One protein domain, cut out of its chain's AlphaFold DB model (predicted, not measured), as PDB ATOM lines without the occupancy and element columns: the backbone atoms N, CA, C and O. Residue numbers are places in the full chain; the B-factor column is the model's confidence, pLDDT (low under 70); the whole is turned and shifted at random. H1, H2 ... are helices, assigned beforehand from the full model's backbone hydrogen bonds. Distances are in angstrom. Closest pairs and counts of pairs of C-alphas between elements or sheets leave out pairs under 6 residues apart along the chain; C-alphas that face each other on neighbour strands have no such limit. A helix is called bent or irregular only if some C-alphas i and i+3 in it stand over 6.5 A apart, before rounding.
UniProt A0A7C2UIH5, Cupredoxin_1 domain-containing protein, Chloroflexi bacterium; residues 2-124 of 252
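Overview. This is residues 2 to 124 of the 252 residues of the protein "Cupredoxin_1 domain-containing protein" of Chloroflexi bacterium (UniProt A0A7C2UIH5). Picture one very long, kinked helix, H1, whose residues 7 to 46 stick out as an arm, while its last residues belong to a small, loose head with two shorter helices. After H1 the backbone folds back through H2, then turns again into H3, which meets H1 near the last residues of both helices, like an open V. The printed part has 123 residues with three named helices, in the order H1, H2, H3, and no named strand; the class is all helix. The whole is extended, with a radius of gyration of the C-alphas of 25.8 A and spans of 91 by 38 by 23 A, the arm making the length.

Along the chain. Find C-alpha 7 at (57.643, 38.308, -41.246); from there H1, residues 7 to 62, runs 76.5 A to C-alpha 62 at (46.117, 5.791, 27.011). Near residue 36 look for its kink of 45 degrees; H1 is neither bent nor irregular, but only just, as C-alphas 34 and 37 are 6.5 A apart. Past it, residues 66 to 67 pair with residues 70 to 71, antiparallel. H2, residues 73 to 92, is 28.5 A long. H3, residues 99 to 122, runs 34.2 A and ends with C-alpha 122 at (50.895, -1.486, 14.458).

Arrangement. Begin at Gly 54 and Ala 117, whose C-alphas, 5.1 A apart, are the closest of H1 and H3. These helices touch with residues 51 to 61 of H1 and residues 110 to 120 of H3 alone, and run the same way at a steep tilt of 45 degrees. H1 and H2 are close but not clearly touching; their closest C-alphas, those of Tyr 59 and Ala 73, are 5.9 A apart. They run opposite ways at a shallow tilt of 32 degrees, only just short of steep. H2 and H3 are only just apart, with 8.3 A between their closest C-alphas. In H2 and H3 every O i to N i+4 pair is within hydrogen-bond range; in H1, 49 of 52 are.

Size, cuts and confidence. The C-alphas of Val 3 and Asp 69 are the two farthest apart, at 91.9 A. Residues 2 to 46, 81 to 86 and 92 to 101 stand free; the body without them has 62 residues and spans 39 by 29 by 16 A. The links from H1 to H2, 10 residues, and from H2 to H3, 6 residues, are both short. The printed part has no cut. Its mean pLDDT is 73.6, and 43 residues are under 70, among them residues 7 to 18 and 61 to 67.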
ATOM      1  N   LEU A   2      52.632  30.703 -48.573       53.53
ATOM      2  CA  LEU A   2      53.270  31.148 -47.332       53.53
ATOM      3  C   LEU A   2      54.710  30.634 -47.353       53.53
ATOM      4  O   LEU A   2      54.923  29.426 -47.426       53.53
ATOM      5  N   VAL A   3      55.682  31.545 -47.363       65.38
ATOM      6  CA  VAL A   3      57.100  31.187 -47.273       65.38
ATOM      7  C   VAL A   3      57.438  31.027 -45.785       65.38
ATOM      8  O   VAL A   3      57.236  31.988 -45.029       65.38
ATOM      9  N   PRO A   4      57.913  29.847 -45.346       62.41
ATOM     10  CA  PRO A   4      58.353  29.635 -43.968       62.41
ATOM     11  C   PRO A   4      59.419  30.670 -43.582       62.41
ATOM     12  O   PRO A   4      60.364  30.886 -44.338       62.41
ATOM     13  N   GLY A   5      59.247  31.342 -42.440       61.91
ATOM     14  CA  GLY A   5      60.168  32.386 -41.962       61.91
ATOM     15  C   GLY A   5      59.927  33.795 -42.519       61.91
ATOM     16  O   GLY A   5      60.712  34.700 -42.249       61.91
ATOM     17  N   SER A   6      58.853  34.020 -43.283       73.62
ATOM     18  CA  SER A   6      58.435  35.383 -43.637       73.62
ATOM     19  C   SER A   6      57.881  36.132 -42.417       73.62
ATOM     20  O   SER A   6      57.265  35.530 -41.537       73.62
ATOM     21  N   LEU A   7      58.066  37.458 -42.373       64.06
ATOM     22  CA  LEU A   7      57.643  38.308 -41.246       64.06
ATOM     23  C   LEU A   7      56.158  38.140 -40.885       64.06
ATOM     24  O   LEU A   7      55.804  38.204 -39.717       64.06
ATOM     25  N   GLN A   8      55.304  37.845 -41.869       66.94
ATOM     26  CA  GLN A   8      53.878  37.584 -41.652       66.94
ATOM     27  C   GLN A   8      53.611  36.272 -40.899       66.94
ATOM     28  O   GLN A   8      52.651  36.187 -40.143       66.94
ATOM     29  N   VAL A   9      54.442  35.243 -41.093       67.94
ATOM     30  CA  VAL A   9      54.311  33.965 -40.374       67.94
ATOM     31  C   VAL A   9      54.798  34.118 -38.933       67.94
ATOM     32  O   VAL A   9      54.126  33.649 -38.021       67.94
ATOM     33  N   ILE A  10      55.900  34.846 -38.725       66.56
ATOM     34  CA  ILE A  10      56.457  35.112 -37.389       66.56
ATOM     35  C   ILE A  10      55.472  35.933 -36.537       66.56
ATOM     36  O   ILE A  10      55.269  35.623 -35.366       66.56
ATOM     37  N   ASP A  11      54.812  36.932 -37.128       67.62
ATOM     38  CA  ASP A  11      53.819  37.764 -36.432       67.62
ATOM     39  C   ASP A  11      52.554  36.961 -36.062       67.62
ATOM     40  O   ASP A  11      52.040  37.045 -34.949       67.62
ATOM     41  N   MET A  12      52.100  36.069 -36.950       63.50
ATOM     42  CA  MET A  12      50.969  35.172 -36.673       63.50
ATOM     43  C   MET A  12      51.283  34.120 -35.596       63.50
ATOM     44  O   MET A  12      50.399  33.751 -34.820       63.50
ATOM     45  N   GLU A  13      52.523  33.631 -35.526       67.50
ATOM     46  CA  GLU A  13      52.980  32.727 -34.463       67.50
ATOM     47  C   GLU A  13      53.107  33.454 -33.118       67.50
ATOM     48  O   GLU A  13      52.652  32.927 -32.098       67.50
ATOM     49  N   ALA A  14      53.623  34.688 -33.118       65.62
ATOM     50  CA  ALA A  14      53.682  35.543 -31.935       65.62
ATOM     51  C   ALA A  14      52.277  35.822 -31.374       65.62
ATOM     52  O   ALA A  14      52.030  35.561 -30.196       65.62
ATOM     53  N   LEU A  15      51.322  36.230 -32.215       63.88
ATOM     54  CA  LEU A  15      49.936  36.469 -31.798       63.88
ATOM     55  C   LEU A  15      49.253  35.201 -31.268       63.88
ATOM     56  O   LEU A  15      48.568  35.249 -30.248       63.88
ATOM     57  N   ARG A  16      49.479  34.044 -31.903       66.94
ATOM     58  CA  ARG A  16      48.927  32.767 -31.427       66.94
ATOM     59  C   ARG A  16      49.516  32.367 -30.069       66.94
ATOM     60  O   ARG A  16      48.787  31.819 -29.244       66.94
ATOM     61  N   SER A  17      50.800  32.638 -29.824       68.19
ATOM     62  CA  SER A  17      51.427  32.388 -28.520       68.19
ATOM     63  C   SER A  17      50.918  33.339 -27.432       68.19
ATOM     64  O   SER A  17      50.556  32.874 -26.357       68.19
ATOM     65  N   GLU A  18      50.785  34.633 -27.721       69.25
ATOM     66  CA  GLU A  18      50.203  35.640 -26.820       69.25
ATOM     67  C   GLU A  18      48.754  35.307 -26.437       69.25
ATOM     68  O   GLU A  18      48.390  35.339 -25.261       69.25
ATOM     69  N   GLU A  19      47.913  34.940 -27.407       70.75
ATOM     70  CA  GLU A  19      46.529  34.533 -27.144       70.75
ATOM     71  C   GLU A  19      46.444  33.241 -26.328       70.75
ATOM     72  O   GLU A  19      45.576  33.103 -25.462       70.75
ATOM     73  N   TRP A  20      47.347  32.293 -26.592       61.84
ATOM     74  CA  TRP A  20      47.439  31.047 -25.839       61.84
ATOM     75  C   TRP A  20      47.839  31.302 -24.380       61.84
ATOM     76  O   TRP A  20      47.170  30.799 -23.477       61.84
ATOM     77  N   TRP A  21      48.842  32.155 -24.137       60.44
ATOM     78  CA  TRP A  21      49.258  32.554 -22.789       60.44
ATOM     79  C   TRP A  21      48.151  33.294 -22.038       60.44
ATOM     80  O   TRP A  21      47.846  32.939 -20.903       60.44
ATOM     81  N   ARG A  22      47.460  34.241 -22.682       74.19
ATOM     82  CA  ARG A  22      46.345  34.972 -22.055       74.19
ATOM     83  C   ARG A  22      45.174  34.066 -21.686       74.19
ATOM     84  O   ARG A  22      44.553  34.270 -20.646       74.19
ATOM     85  N   ARG A  23      44.858  33.062 -22.513       71.12
ATOM     86  CA  ARG A  23      43.834  32.058 -22.173       71.12
ATOM     87  C   ARG A  23      44.271  31.193 -20.999       71.12
ATOM     88  O   ARG A  23      43.473  30.977 -20.094       71.12
ATOM     89  N   PHE A  24      45.527  30.756 -20.982       62.09
ATOM     90  CA  PHE A  24      46.071  29.965 -19.883       62.09
ATOM     91  C   PHE A  24      46.072  30.745 -18.557       62.09
ATOM     92  O   PHE A  24      45.636  30.223 -17.533       62.09
ATOM     93  N   GLU A  25      46.481  32.014 -18.574       70.94
ATOM     94  CA  GLU A  25      46.437  32.907 -17.410       70.94
ATOM     95  C   GLU A  25      45.004  33.180 -16.941       70.94
ATOM     96  O   GLU A  25      44.734  33.142 -15.741       70.94
ATOM     97  N   ALA A  26      44.063  33.395 -17.865       70.06
ATOM     98  CA  ALA A  26      42.654  33.583 -17.533       70.06
ATOM     99  C   ALA A  26      42.042  32.322 -16.898       70.06
ATOM    100  O   ALA A  26      41.337  32.416 -15.892       70.06
ATOM    101  N   GLU A  27      42.348  31.135 -17.427       67.62
ATOM    102  CA  GLU A  27      41.928  29.864 -16.833       67.62
ATOM    103  C   GLU A  27      42.557  29.643 -15.452       67.62
ATOM    104  O   GLU A  27      41.869  29.196 -14.531       67.62
ATOM    105  N   GLN A  28      43.831  30.004 -15.260       63.72
ATOM    106  CA  GLN A  28      44.474  29.939 -13.947       63.72
ATOM    107  C   GLN A  28      43.868  30.922 -12.945       63.72
ATOM    108  O   GLN A  28      43.596  30.517 -11.818       63.72
ATOM    109  N   GLN A  29      43.568  32.162 -13.338       67.56
ATOM    110  CA  GLN A  29      42.926  33.147 -12.461       67.56
ATOM    111  C   GLN A  29      41.503  32.744 -12.069       67.56
ATOM    112  O   GLN A  29      41.092  32.947 -10.923       67.56
ATOM    113  N   VAL A  30      40.742  32.156 -12.997       67.06
ATOM    114  CA  VAL A  30      39.418  31.600 -12.694       67.06
ATOM    115  C   VAL A  30      39.562  30.417 -11.742       67.06
ATOM    116  O   VAL A  30      38.835  30.362 -10.751       67.06
ATOM    117  N   ARG A  31      40.523  29.513 -11.969       61.72
ATOM    118  CA  ARG A  31      40.774  28.362 -11.089       61.72
ATOM    119  C   ARG A  31      41.266  28.784  -9.706       61.72
ATOM    120  O   ARG A  31      40.809  28.220  -8.725       61.72
ATOM    121  N   GLU A  32      42.120  29.793  -9.586       66.25
ATOM    122  CA  GLU A  32      42.531  30.337  -8.287       66.25
ATOM    123  C   GLU A  32      41.361  31.008  -7.567       66.25
ATOM    124  O   GLU A  32      41.111  30.706  -6.408       66.25
ATOM    125  N   ARG A  33      40.567  31.852  -8.234       70.94
ATOM    126  CA  ARG A  33      39.433  32.522  -7.575       70.94
ATOM    127  C   ARG A  33      38.298  31.582  -7.191       70.94
ATOM    128  O   ARG A  33      37.619  31.840  -6.203       70.94
ATOM    129  N   THR A  34      38.074  30.525  -7.967       68.50
ATOM    130  CA  THR A  34      36.989  29.570  -7.708       68.50
ATOM    131  C   THR A  34      37.437  28.412  -6.833       68.50
ATOM    132  O   THR A  34      36.714  28.066  -5.913       68.50
ATOM    133  N   ALA A  35      38.622  27.835  -7.039       67.94
ATOM    134  CA  ALA A  35      39.062  26.660  -6.290       67.94
ATOM    135  C   ALA A  35      39.698  27.011  -4.939       67.94
ATOM    136  O   ALA A  35      39.478  26.286  -3.975       67.94
ATOM    137  N   PHE A  36      40.439  28.119  -4.820       73.81
ATOM    138  CA  PHE A  36      41.091  28.509  -3.561       73.81
ATOM    139  C   PHE A  36      40.125  28.678  -2.365       73.81
ATOM    140  O   PHE A  36      40.432  28.129  -1.303       73.81
ATOM    141  N   PRO A  37      38.948  29.336  -2.482       77.31
ATOM    142  CA  PRO A  37      38.040  29.505  -1.344       77.31
ATOM    143  C   PRO A  37      37.366  28.208  -0.886       77.31
ATOM    144  O   PRO A  37      36.912  28.156   0.251       77.31
ATOM    145  N   PHE A  38      37.316  27.163  -1.721       81.50
ATOM    146  CA  PHE A  38      36.766  25.856  -1.338       81.50
ATOM    147  C   PHE A  38      37.853  24.848  -0.947       81.50
ATOM    148  O   PHE A  38      37.651  24.053  -0.032       81.50
ATOM    149  N   LEU A  39      39.027  24.898  -1.579       79.25
ATOM    150  CA  LEU A  39      40.139  23.993  -1.282       79.25
ATOM    151  C   LEU A  39      40.748  24.256   0.092       79.25
ATOM    152  O   LEU A  39      41.053  23.305   0.802       79.25
ATOM    153  N   VAL A  40      40.903  25.520   0.494       80.38
ATOM    154  CA  VAL A  40      41.451  25.857   1.816       80.38
ATOM    155  C   VAL A  40      40.587  25.301   2.962       80.38
ATOM    156  O   VAL A  40      41.137  24.574   3.793       80.38
ATOM    157  N   PRO A  41      39.261  25.546   3.031       81.25
ATOM    158  CA  PRO A  41      38.431  24.956   4.080       81.25
ATOM    159  C   PRO A  41      38.316  23.433   3.956       81.25
ATOM    160  O   PRO A  41      38.291  22.763   4.983       81.25
ATOM    161  N   ALA A  42      38.316  22.862   2.744       81.69
ATOM    162  CA  ALA A  42      38.316  21.407   2.567       81.69
ATOM    163  C   ALA A  42      39.599  20.754   3.110       81.69
ATOM    164  O   ALA A  42      39.533  19.750   3.816       81.69
ATOM    165  N   MET A  43      40.765  21.346   2.844       75.31
ATOM    166  CA  MET A  43      42.048  20.880   3.377       75.31
ATOM    167  C   MET A  43      42.133  21.062   4.893       75.31
ATOM    168  O   MET A  43      42.606  20.166   5.586       75.31
ATOM    169  N   ALA A  44      41.642  22.186   5.424       78.06
ATOM    170  CA  ALA A  44      41.566  22.411   6.866       78.06
ATOM    171  C   ALA A  44      40.627  21.406   7.552       78.06
ATOM    172  O   ALA A  44      40.948  20.900   8.628       78.06
ATOM    173  N   PHE A  45      39.500  21.069   6.918       81.88
ATOM    174  CA  PHE A  45      38.575  20.044   7.395       81.88
ATOM    175  C   PHE A  45      39.237  18.665   7.408       81.88
ATOM    176  O   PHE A  45      39.244  18.011   8.447       81.88
ATOM    177  N   LEU A  46      39.869  18.254   6.304       81.50
ATOM    178  CA  LEU A  46      40.565  16.968   6.212       81.50
ATOM    179  C   LEU A  46      41.695  16.865   7.242       81.50
ATOM    180  O   LEU A  46      41.806  15.859   7.939       81.50
ATOM    181  N   PHE A  47      42.493  17.924   7.394       79.38
ATOM    182  CA  PHE A  47      43.524  18.006   8.427       79.38
ATOM    183  C   PHE A  47      42.927  17.858   9.829       79.38
ATOM    184  O   PHE A  47      43.422  17.067  10.625       79.38
ATOM    185  N   SER A  48      41.832  18.564  10.118       76.75
ATOM    186  CA  SER A  48      41.159  18.491  11.419       76.75
ATOM    187  C   SER A  48      40.629  17.085  11.703       76.75
ATOM    188  O   SER A  48      40.836  16.575  12.799       76.75
ATOM    189  N   VAL A  49      40.015  16.427  10.716       80.12
ATOM    190  CA  VAL A  49      39.546  15.037  10.832       80.12
ATOM    191  C   VAL A  49      40.710  14.093  11.128       80.12
ATOM    192  O   VAL A  49      40.605  13.258  12.021       80.12
ATOM    193  N   LEU A  50      41.842  14.256  10.440       76.19
ATOM    194  CA  LEU A  50      43.018  13.406  10.627       76.19
ATOM    195  C   LEU A  50      43.664  13.601  12.008       76.19
ATOM    196  O   LEU A  50      44.061  12.628  12.648       76.19
ATOM    197  N   VAL A  51      43.714  14.842  12.499       79.12
ATOM    198  CA  VAL A  51      44.165  15.165  13.863       79.12
ATOM    199  C   VAL A  51      43.236  14.542  14.902       79.12
ATOM    200  O   VAL A  51      43.713  13.905  15.838       79.12
ATOM    201  N   VAL A  52      41.919  14.698  14.737       79.12
ATOM    202  CA  VAL A  52      40.916  14.137  15.654       79.12
ATOM    203  C   VAL A  52      41.005  12.616  15.680       79.12
ATOM    204  O   VAL A  52      41.060  12.041  16.762       79.12
ATOM    205  N   TYR A  53      41.092  11.969  14.519       81.50
ATOM    206  CA  TYR A  53      41.247  10.520  14.420       81.50
ATOM    207  C   TYR A  53      42.538  10.035  15.097       81.50
ATOM    208  O   TYR A  53      42.501   9.129  15.931       81.50
ATOM    209  N   GLY A  54      43.677  10.674  14.801       76.38
ATOM    210  CA  GLY A  54      44.970  10.307  15.380       76.38
ATOM    211  C   GLY A  54      45.004  10.472  16.900       76.38
ATOM    212  O   GLY A  54      45.421   9.562  17.613       76.38
ATOM    213  N   LEU A  55      44.500  11.597  17.414       77.62
ATOM    214  CA  LEU A  55      44.388  11.814  18.855       77.62
ATOM    215  C   LEU A  55      43.396  10.843  19.496       77.62
ATOM    216  O   LEU A  55      43.700  10.300  20.551       77.62
ATOM    217  N   SER A  56      42.251  10.577  18.861       78.25
ATOM    218  CA  SER A  56      41.263   9.610  19.355       78.25
ATOM    219  C   SER A  56      41.886   8.234  19.561       78.25
ATOM    220  O   SER A  56      41.633   7.602  20.582       78.25
ATOM    221  N   ARG A  57      42.727   7.780  18.625       77.81
ATOM    222  CA  ARG A  57      43.443   6.510  18.768       77.81
ATOM    223  C   ARG A  57      44.407   6.519  19.948       77.81
ATOM    224  O   ARG A  57      44.344   5.619  20.778       77.81
ATOM    225  N   ILE A  58      45.215   7.569  20.072       71.06
ATOM    226  CA  ILE A  58      46.163   7.722  21.183       71.06
ATOM    227  C   ILE A  58      45.432   7.755  22.536       71.06
ATOM    228  O   ILE A  58      45.896   7.155  23.500       71.06
ATOM    229  N   TYR A  59      44.277   8.419  22.626       72.00
ATOM    230  CA  TYR A  59      43.487   8.479  23.858       72.00
ATOM    231  C   TYR A  59      42.851   7.147  24.240       72.00
ATOM    232  O   TYR A  59      42.810   6.827  25.425       72.00
ATOM    233  N   LEU A  60      42.358   6.382  23.264       72.06
ATOM    234  CA  LEU A  60      41.797   5.052  23.512       72.06
ATOM    235  C   LEU A  60      42.864   4.085  24.024       72.06
ATOM    236  O   LEU A  60      42.592   3.285  24.915       72.06
ATOM    237  N   GLU A  61      44.089   4.210  23.519       69.62
ATOM    238  CA  GLU A  61      45.224   3.471  24.052       69.62
ATOM    239  C   GLU A  61      45.598   3.986  25.451       69.62
ATOM    240  O   GLU A  61      45.613   3.228  26.405       69.62
ATOM    241  N   LEU A  62      45.773   5.288  25.672       65.75
ATOM    242  CA  LEU A  62      46.117   5.791  27.011       65.75
ATOM    243  C   LEU A  62      45.029   5.569  28.079       65.75
ATOM    244  O   LEU A  62      45.339   5.638  29.268       65.75
ATOM    245  N   ALA A  63      43.782   5.287  27.694       63.22
ATOM    246  CA  ALA A  63      42.687   5.020  28.624       63.22
ATOM    247  C   ALA A  63      42.913   3.771  29.496       63.22
ATOM    248  O   ALA A  63      42.376   3.696  30.602       63.22
ATOM    249  N   HIS A  64      43.723   2.803  29.049       63.97
ATOM    250  CA  HIS A  64      44.070   1.642  29.877       63.97
ATOM    251  C   HIS A  64      45.237   1.920  30.842       63.97
ATOM    252  O   HIS A  64      45.503   1.114  31.738       63.97
ATOM    253  N   TRP A  65      45.940   3.046  30.682       61.16
ATOM    254  CA  TRP A  65      47.128   3.391  31.457       61.16
ATOM    255  C   TRP A  65      46.770   4.359  32.592       61.16
ATOM    256  O   TRP A  65      46.486   5.538  32.371       61.16
ATOM    257  N   LYS A  66      46.782   3.854  33.831       64.38
ATOM    258  CA  LYS A  66      46.500   4.633  35.047       64.38
ATOM    259  C   LYS A  66      47.771   4.862  35.855       64.38
ATOM    260  O   LYS A  66      48.500   3.918  36.150       64.38
ATOM    261  N   VAL A  67      48.001   6.109  36.264       61.00
ATOM    262  CA  VAL A  67      49.050   6.470  37.229       61.00
ATOM    263  C   VAL A  67      48.355   6.976  38.493       61.00
ATOM    264  O   VAL A  67      47.973   8.140  38.584       61.00
ATOM    265  N   GLY A  68      48.146   6.085  39.464       72.06
ATOM    266  CA  GLY A  68      47.297   6.369  40.628       72.06
ATOM    267  C   GLY A  68      45.807   6.383  40.257       72.06
ATOM    268  O   GLY A  68      45.360   5.509  39.519       72.06
ATOM    269  N   ASP A  69      45.056   7.373  40.751       68.38
ATOM    270  CA  ASP A  69      43.608   7.536  40.499       68.38
ATOM    271  C   ASP A  69      43.274   8.390  39.262       68.38
ATOM    272  O   ASP A  69      42.101   8.609  38.961       68.38
ATOM    273  N   VAL A  70      44.278   8.903  38.544       65.06
ATOM    274  CA  VAL A  70      44.061   9.777  37.382       65.06
ATOM    275  C   VAL A  70      44.266   9.028  36.068       65.06
ATOM    276  O   VAL A  70      45.302   8.400  35.837       65.06
ATOM    277  N   ASP A  71      43.276   9.132  35.184       73.06
ATOM    278  CA  ASP A  71      43.374   8.644  33.813       73.06
ATOM    279  C   ASP A  71      44.345   9.532  33.019       73.06
ATOM    280  O   ASP A  71      44.199  10.761  32.988       73.06
ATOM    281  N   MET A  72      45.321   8.921  32.339       68.94
ATOM    282  CA  MET A  72      46.378   9.632  31.598       68.94
ATOM    283  C   MET A  72      45.862  10.462  30.411       68.94
ATOM    284  O   MET A  72      46.579  11.319  29.890       68.94
ATOM    285  N   ALA A  73      44.594  10.287  30.034       71.94
ATOM    286  CA  ALA A  73      43.906  11.139  29.076       71.94
ATOM    287  C   ALA A  73      43.851  12.612  29.532       71.94
ATOM    288  O   ALA A  73      44.125  13.532  28.761       71.94
ATOM    289  N   THR A  74      43.566  12.869  30.807       76.81
ATOM    290  CA  THR A  74      43.420  14.245  31.312       76.81
ATOM    291  C   THR A  74      44.717  15.072  31.205       76.81
ATOM    292  O   THR A  74      44.676  16.171  30.642       76.81
ATOM    293  N   PRO A  75      45.889  14.595  31.679       78.50
ATOM    294  CA  PRO A  75      47.137  15.347  31.546       78.50
ATOM    295  C   PRO A  75      47.606  15.480  30.090       78.50
ATOM    296  O   PRO A  75      48.162  16.523  29.739       78.50
ATOM    297  N   LEU A  76      47.349  14.490  29.224       76.62
ATOM    298  CA  LEU A  76      47.667  14.594  27.794       76.62
ATOM    299  C   LEU A  76      46.864  15.726  27.128       76.62
ATOM    300  O   LEU A  76      47.429  16.534  26.388       76.62
ATOM    301  N   ALA A  77      45.571  15.839  27.450       78.19
ATOM    302  CA  ALA A  77      44.697  16.883  26.915       78.19
ATOM    303  C   ALA A  77      45.143  18.284  27.331       78.19
ATOM    304  O   ALA A  77      45.186  19.201  26.504       78.19
ATOM    305  N   LEU A  78      45.542  18.441  28.595       83.00
ATOM    306  CA  LEU A  78      46.111  19.691  29.093       83.00
ATOM    307  C   LEU A  78      47.441  20.020  28.405       83.00
ATOM    308  O   LEU A  78      47.651  21.167  28.007       83.00
ATOM    309  N   GLY A  79      48.304  19.022  28.201       84.06
ATOM    310  CA  GLY A  79      49.575  19.180  27.494       84.06
ATOM    311  C   GLY A  79      49.390  19.653  26.051       84.06
ATOM    312  O   GLY A  79      50.000  20.641  25.645       84.06
ATOM    313  N   ILE A  80      48.495  19.008  25.296       81.19
ATOM    314  CA  ILE A  80      48.180  19.387  23.908       81.19
ATOM    315  C   ILE A  80      47.577  20.794  23.854       81.19
ATOM    316  O   ILE A  80      47.986  21.608  23.025       81.19
ATOM    317  N   SER A  81      46.654  21.112  24.765       83.38
ATOM    318  CA  SER A  81      46.030  22.438  24.837       83.38
ATOM    319  C   SER A  81      47.066  23.534  25.091       83.38
ATOM    320  O   SER A  81      47.075  24.554  24.402       83.38
ATOM    321  N   ALA A  82      47.991  23.309  26.028       88.12
ATOM    322  CA  ALA A  82      49.086  24.236  26.293       88.12
ATOM    323  C   ALA A  82      49.991  24.415  25.064       88.12
ATOM    324  O   ALA A  82      50.373  25.538  24.738       88.12
ATOM    325  N   LEU A  83      50.290  23.332  24.343       84.38
ATOM    326  CA  LEU A  83      51.136  23.352  23.148       84.38
ATOM    327  C   LEU A  83      50.494  24.161  22.009       84.38
ATOM    328  O   LEU A  83      51.167  24.981  21.384       84.38
ATOM    329  N   ILE A  84      49.185  24.000  21.789       83.38
ATOM    330  CA  ILE A  84      48.422  24.778  20.800       83.38
ATOM    331  C   ILE A  84      48.435  26.267  21.160       83.38
ATOM    332  O   ILE A  84      48.727  27.104  20.304       83.38
ATOM    333  N   LEU A  85      48.158  26.606  22.422       87.38
ATOM    334  CA  LEU A  85      48.121  27.998  22.876       87.38
ATOM    335  C   LEU A  85      49.498  28.667  22.786       87.38
ATOM    336  O   LEU A  85      49.604  29.788  22.286       87.38
ATOM    337  N   LEU A  86      50.563  27.977  23.204       86.25
ATOM    338  CA  LEU A  86      51.938  28.477  23.102       86.25
ATOM    339  C   LEU A  86      52.396  28.602  21.645       86.25
ATOM    340  O   LEU A  86      53.065  29.575  21.298       86.25
ATOM    341  N   GLY A  87      52.007  27.662  20.780       82.69
ATOM    342  CA  GLY A  87      52.273  27.725  19.344       82.69
ATOM    343  C   GLY A  87      51.575  28.912  18.681       82.69
ATOM    344  O   GLY A  87      52.215  29.684  17.965       82.69
ATOM    345  N   GLY A  88      50.287  29.112  18.978       80.50
ATOM    346  CA  GLY A  88      49.516  30.262  18.505       80.50
ATOM    347  C   GLY A  88      50.108  31.588  18.977       80.50
ATOM    348  O   GLY A  88      50.301  32.499  18.173       80.50
ATOM    349  N   TRP A  89      50.489  31.671  20.254       88.69
ATOM    350  CA  TRP A  89      51.183  32.835  20.807       88.69
ATOM    351  C   TRP A  89      52.529  33.099  20.118       88.69
ATOM    352  O   TRP A  89      52.816  34.241  19.755       88.69
ATOM    353  N   PHE A  90      53.342  32.067  19.886       84.88
ATOM    354  CA  PHE A  90      54.642  32.195  19.223       84.88
ATOM    355  C   PHE A  90      54.512  32.703  17.783       84.88
ATOM    356  O   PHE A  90      55.254  33.599  17.375       84.88
ATOM    357  N   VAL A  91      53.549  32.168  17.026       83.56
ATOM    358  CA  VAL A  91      53.269  32.602  15.652       83.56
ATOM    359  C   VAL A  91      52.745  34.038  15.633       83.56
ATOM    360  O   VAL A  91      53.263  34.864  14.884       83.56
ATOM    361  N   ALA A  92      51.784  34.368  16.500       83.81
ATOM    362  CA  ALA A  92      51.229  35.718  16.606       83.81
ATOM    363  C   ALA A  92      52.289  36.759  17.006       83.81
ATOM    364  O   ALA A  92      52.265  37.893  16.532       83.81
ATOM    365  N   SER A  93      53.257  36.361  17.833       86.19
ATOM    366  CA  SER A  93      54.358  37.221  18.275       86.19
ATOM    367  C   SER A  93      55.439  37.427  17.204       86.19
ATOM    368  O   SER A  93      56.329  38.257  17.390       86.19
ATOM    369  N   ARG A  94      55.403  36.683  16.086       85.06
ATOM    370  CA  ARG A  94      56.409  36.751  15.012       85.06
ATOM    371  C   ARG A  94      55.775  37.018  13.640       85.06
ATOM    372  O   ARG A  94      55.718  36.121  12.800       85.06
ATOM    373  N   PRO A  95      55.412  38.278  13.340       76.88
ATOM    374  CA  PRO A  95      54.772  38.655  12.073       76.88
ATOM    375  C   PRO A  95      55.673  38.514  10.830       76.88
ATOM    376  O   PRO A  95      55.201  38.690   9.713       76.88
ATOM    377  N   GLN A  96      56.965  38.201  10.994       84.81
ATOM    378  CA  GLN A  96      57.914  38.011   9.885       84.81
ATOM    379  C   GLN A  96      58.061  36.551   9.423       84.81
ATOM    380  O   GLN A  96      58.918  36.258   8.586       84.81
ATOM    381  N   LEU A  97      57.276  35.618   9.968       78.75
ATOM    382  CA  LEU A  97      57.337  34.219   9.551       78.75
ATOM    383  C   LEU A  97      56.890  34.083   8.092       78.75
ATOM    384  O   LEU A  97      55.776  34.448   7.721       78.75
ATOM    385  N   LYS A  98      57.772  33.542   7.249       85.50
ATOM    386  CA  LYS A  98      57.451  33.274   5.843       85.50
ATOM    387  C   LYS A  98      56.479  32.094   5.757       85.50
ATOM    388  O   LYS A  98      56.579  31.157   6.546       85.50
ATOM    389  N   ALA A  99      55.597  32.091   4.754       74.19
ATOM    390  CA  ALA A  99      54.576  31.050   4.570       74.19
ATOM    391  C   ALA A  99      55.147  29.615   4.563       74.19
ATOM    392  O   ALA A  99      54.538  28.702   5.114       74.19
ATOM    393  N   TRP A 100      56.357  29.419   4.029       76.50
ATOM    394  CA  TRP A 100      57.055  28.133   4.103       76.50
ATOM    395  C   TRP A 100      57.395  27.730   5.549       76.50
ATOM    396  O   TRP A 100      57.179  26.584   5.920       76.50
ATOM    397  N   GLN A 101      57.859  28.640   6.408       81.19
ATOM    398  CA  GLN A 101      58.187  28.301   7.802       81.19
ATOM    399  C   GLN A 101      56.945  27.849   8.580       81.19
ATOM    400  O   GLN A 101      57.019  26.887   9.340       81.19
ATOM    401  N   LEU A 102      55.792  28.476   8.326       76.62
ATOM    402  CA  LEU A 102      54.504  28.029   8.864       76.62
ATOM    403  C   LEU A 102      54.111  26.648   8.322       76.62
ATOM    404  O   LEU A 102      53.730  25.772   9.097       76.62
ATOM    405  N   GLY A 103      54.272  26.424   7.015       75.19
ATOM    406  CA  GLY A 103      54.035  25.119   6.395       75.19
ATOM    407  C   GLY A 103      54.938  24.014   6.952       75.19
ATOM    408  O   GLY A 103      54.470  22.907   7.200       75.19
ATOM    409  N   ALA A 104      56.211  24.314   7.223       77.69
ATOM    410  CA  ALA A 104      57.164  23.372   7.806       77.69
ATOM    411  C   ALA A 104      56.796  23.005   9.253       77.69
ATOM    412  O   ALA A 104      56.843  21.834   9.616       77.69
ATOM    413  N   MET A 105      56.373  23.980  10.065       78.19
ATOM    414  CA  MET A 105      55.894  23.720  11.428       78.19
ATOM    415  C   MET A 105      54.629  22.856  11.430       78.19
ATOM    416  O   MET A 105      54.551  21.886  12.181       78.19
ATOM    417  N   ALA A 106      53.665  23.164  10.557       76.88
ATOM    418  CA  ALA A 106      52.455  22.362  10.406       76.88
ATOM    419  C   ALA A 106      52.779  20.927   9.961       76.88
ATOM    420  O   ALA A 106      52.232  19.980  10.519       76.88
ATOM    421  N   ALA A 107      53.714  20.756   9.021       78.81
ATOM    422  CA  ALA A 107      54.150  19.444   8.551       78.81
ATOM    423  C   ALA A 107      54.789  18.602   9.667       78.81
ATOM    424  O   ALA A 107      54.492  17.416   9.766       78.81
ATOM    425  N   VAL A 108      55.608  19.198  10.541       80.94
ATOM    426  CA  VAL A 108      56.209  18.484  11.685       80.94
ATOM    427  C   VAL A 108      55.139  17.974  12.653       80.94
ATOM    428  O   VAL A 108      55.208  16.825  13.086       80.94
ATOM    429  N   VAL A 109      54.122  18.788  12.955       76.38
ATOM    430  CA  VAL A 109      52.990  18.370  13.801       76.38
ATOM    431  C   VAL A 109      52.217  17.222  13.148       76.38
ATOM    432  O   VAL A 109      51.917  16.226  13.802       76.38
ATOM    433  N   LEU A 110      51.953  17.327  11.844       74.81
ATOM    434  CA  LEU A 110      51.259  16.306  11.057       74.81
ATOM    435  C   LEU A 110      52.026  14.976  11.050       74.81
ATOM    436  O   LEU A 110      51.431  13.923  11.252       74.81
ATOM    437  N   VAL A 111      53.349  15.026  10.881       81.88
ATOM    438  CA  VAL A 111      54.226  13.847  10.937       81.88
ATOM    439  C   VAL A 111      54.226  13.225  12.333       81.88
ATOM    440  O   VAL A 111      54.154  12.006  12.436       81.88
ATOM    441  N   GLY A 112      54.256  14.028  13.400       75.75
ATOM    442  CA  GLY A 112      54.172  13.522  14.773       75.75
ATOM    443  C   GLY A 112      52.857  12.790  15.054       75.75
ATOM    444  O   GLY A 112      52.863  11.707  15.634       75.75
ATOM    445  N   ILE A 113      51.738  13.341  14.577       74.75
ATOM    446  CA  ILE A 113      50.417  12.714  14.713       74.75
ATOM    447  C   ILE A 113      50.334  11.431  13.882       74.75
ATOM    448  O   ILE A 113      49.869  10.414  14.387       74.75
ATOM    449  N   LEU A 114      50.820  11.452  12.638       75.81
ATOM    450  CA  LEU A 114      50.864  10.266  11.782       75.81
ATOM    451  C   LEU A 114      51.740   9.166  12.384       75.81
ATOM    452  O   LEU A 114      51.333   8.013  12.393       75.81
ATOM    453  N   ALA A 115      52.908   9.508  12.929       75.50
ATOM    454  CA  ALA A 115      53.791   8.547  13.581       75.50
ATOM    455  C   ALA A 115      53.137   7.924  14.823       75.50
ATOM    456  O   ALA A 115      53.198   6.708  14.984       75.50
ATOM    457  N   GLY A 116      52.464   8.727  15.657       68.06
ATOM    458  CA  GLY A 116      51.704   8.228  16.806       68.06
ATOM    459  C   GLY A 116      50.533   7.330  16.398       68.06
ATOM    460  O   GLY A 116      50.350   6.265  16.976       68.06
ATOM    461  N   ALA A 117      49.791   7.709  15.355       65.44
ATOM    462  CA  ALA A 117      48.681   6.914  14.832       65.44
ATOM    463  C   ALA A 117      49.142   5.591  14.195       65.44
ATOM    464  O   ALA A 117      48.502   4.564  14.395       65.44
ATOM    465  N   ILE A 118      50.254   5.598  13.450       74.38
ATOM    466  CA  ILE A 118      50.854   4.389  12.863       74.38
ATOM    467  C   ILE A 118      51.388   3.474  13.965       74.38
ATOM    468  O   ILE A 118      51.174   2.270  13.907       74.38
ATOM    469  N   TRP A 119      52.063   4.030  14.972       71.06
ATOM    470  CA  TRP A 119      52.574   3.252  16.097       71.06
ATOM    471  C   TRP A 119      51.441   2.565  16.868       71.06
ATOM    472  O   TRP A 119      51.509   1.353  17.060       71.06
ATOM    473  N   ALA A 120      50.370   3.301  17.187       62.38
ATOM    474  CA  ALA A 120      49.167   2.739  17.800       62.38
ATOM    475  C   ALA A 120      48.560   1.633  16.920       62.38
ATOM    476  O   ALA A 120      48.304   0.536  17.392       62.38
ATOM    477  N   ALA A 121      48.413   1.867  15.611       62.81
ATOM    478  CA  ALA A 121      47.828   0.886  14.693       62.81
ATOM    479  C   ALA A 121      48.665  -0.398  14.514       62.81
ATOM    480  O   ALA A 121      48.106  -1.449  14.216       62.81
ATOM    481  N   VAL A 122      49.994  -0.331  14.651       70.94
ATOM    482  CA  VAL A 122      50.895  -1.486  14.458       70.94
ATOM    483  C   VAL A 122      51.083  -2.295  15.745       70.94
ATOM    484  O   VAL A 122      51.388  -3.484  15.670       70.94
ATOM    485  N   HIS A 123      50.881  -1.690  16.916       60.44
ATOM    486  CA  HIS A 123      50.933  -2.383  18.206       60.44
ATOM    487  C   HIS A 123      49.565  -2.914  18.685       60.44
ATOM    488  O   HIS A 123      49.480  -3.485  19.772       60.44
ATOM    489  N   GLU A 124      48.516  -2.810  17.863       54.28
ATOM    490  CA  GLU A 124      47.221  -3.456  18.098       54.28
ATOM    491  C   GLU A 124      47.222  -4.929  17.653       54.28
ATOM    492  O   GLU A 124      46.960  -5.260  16.497       54.28
TER     493      GLU A 124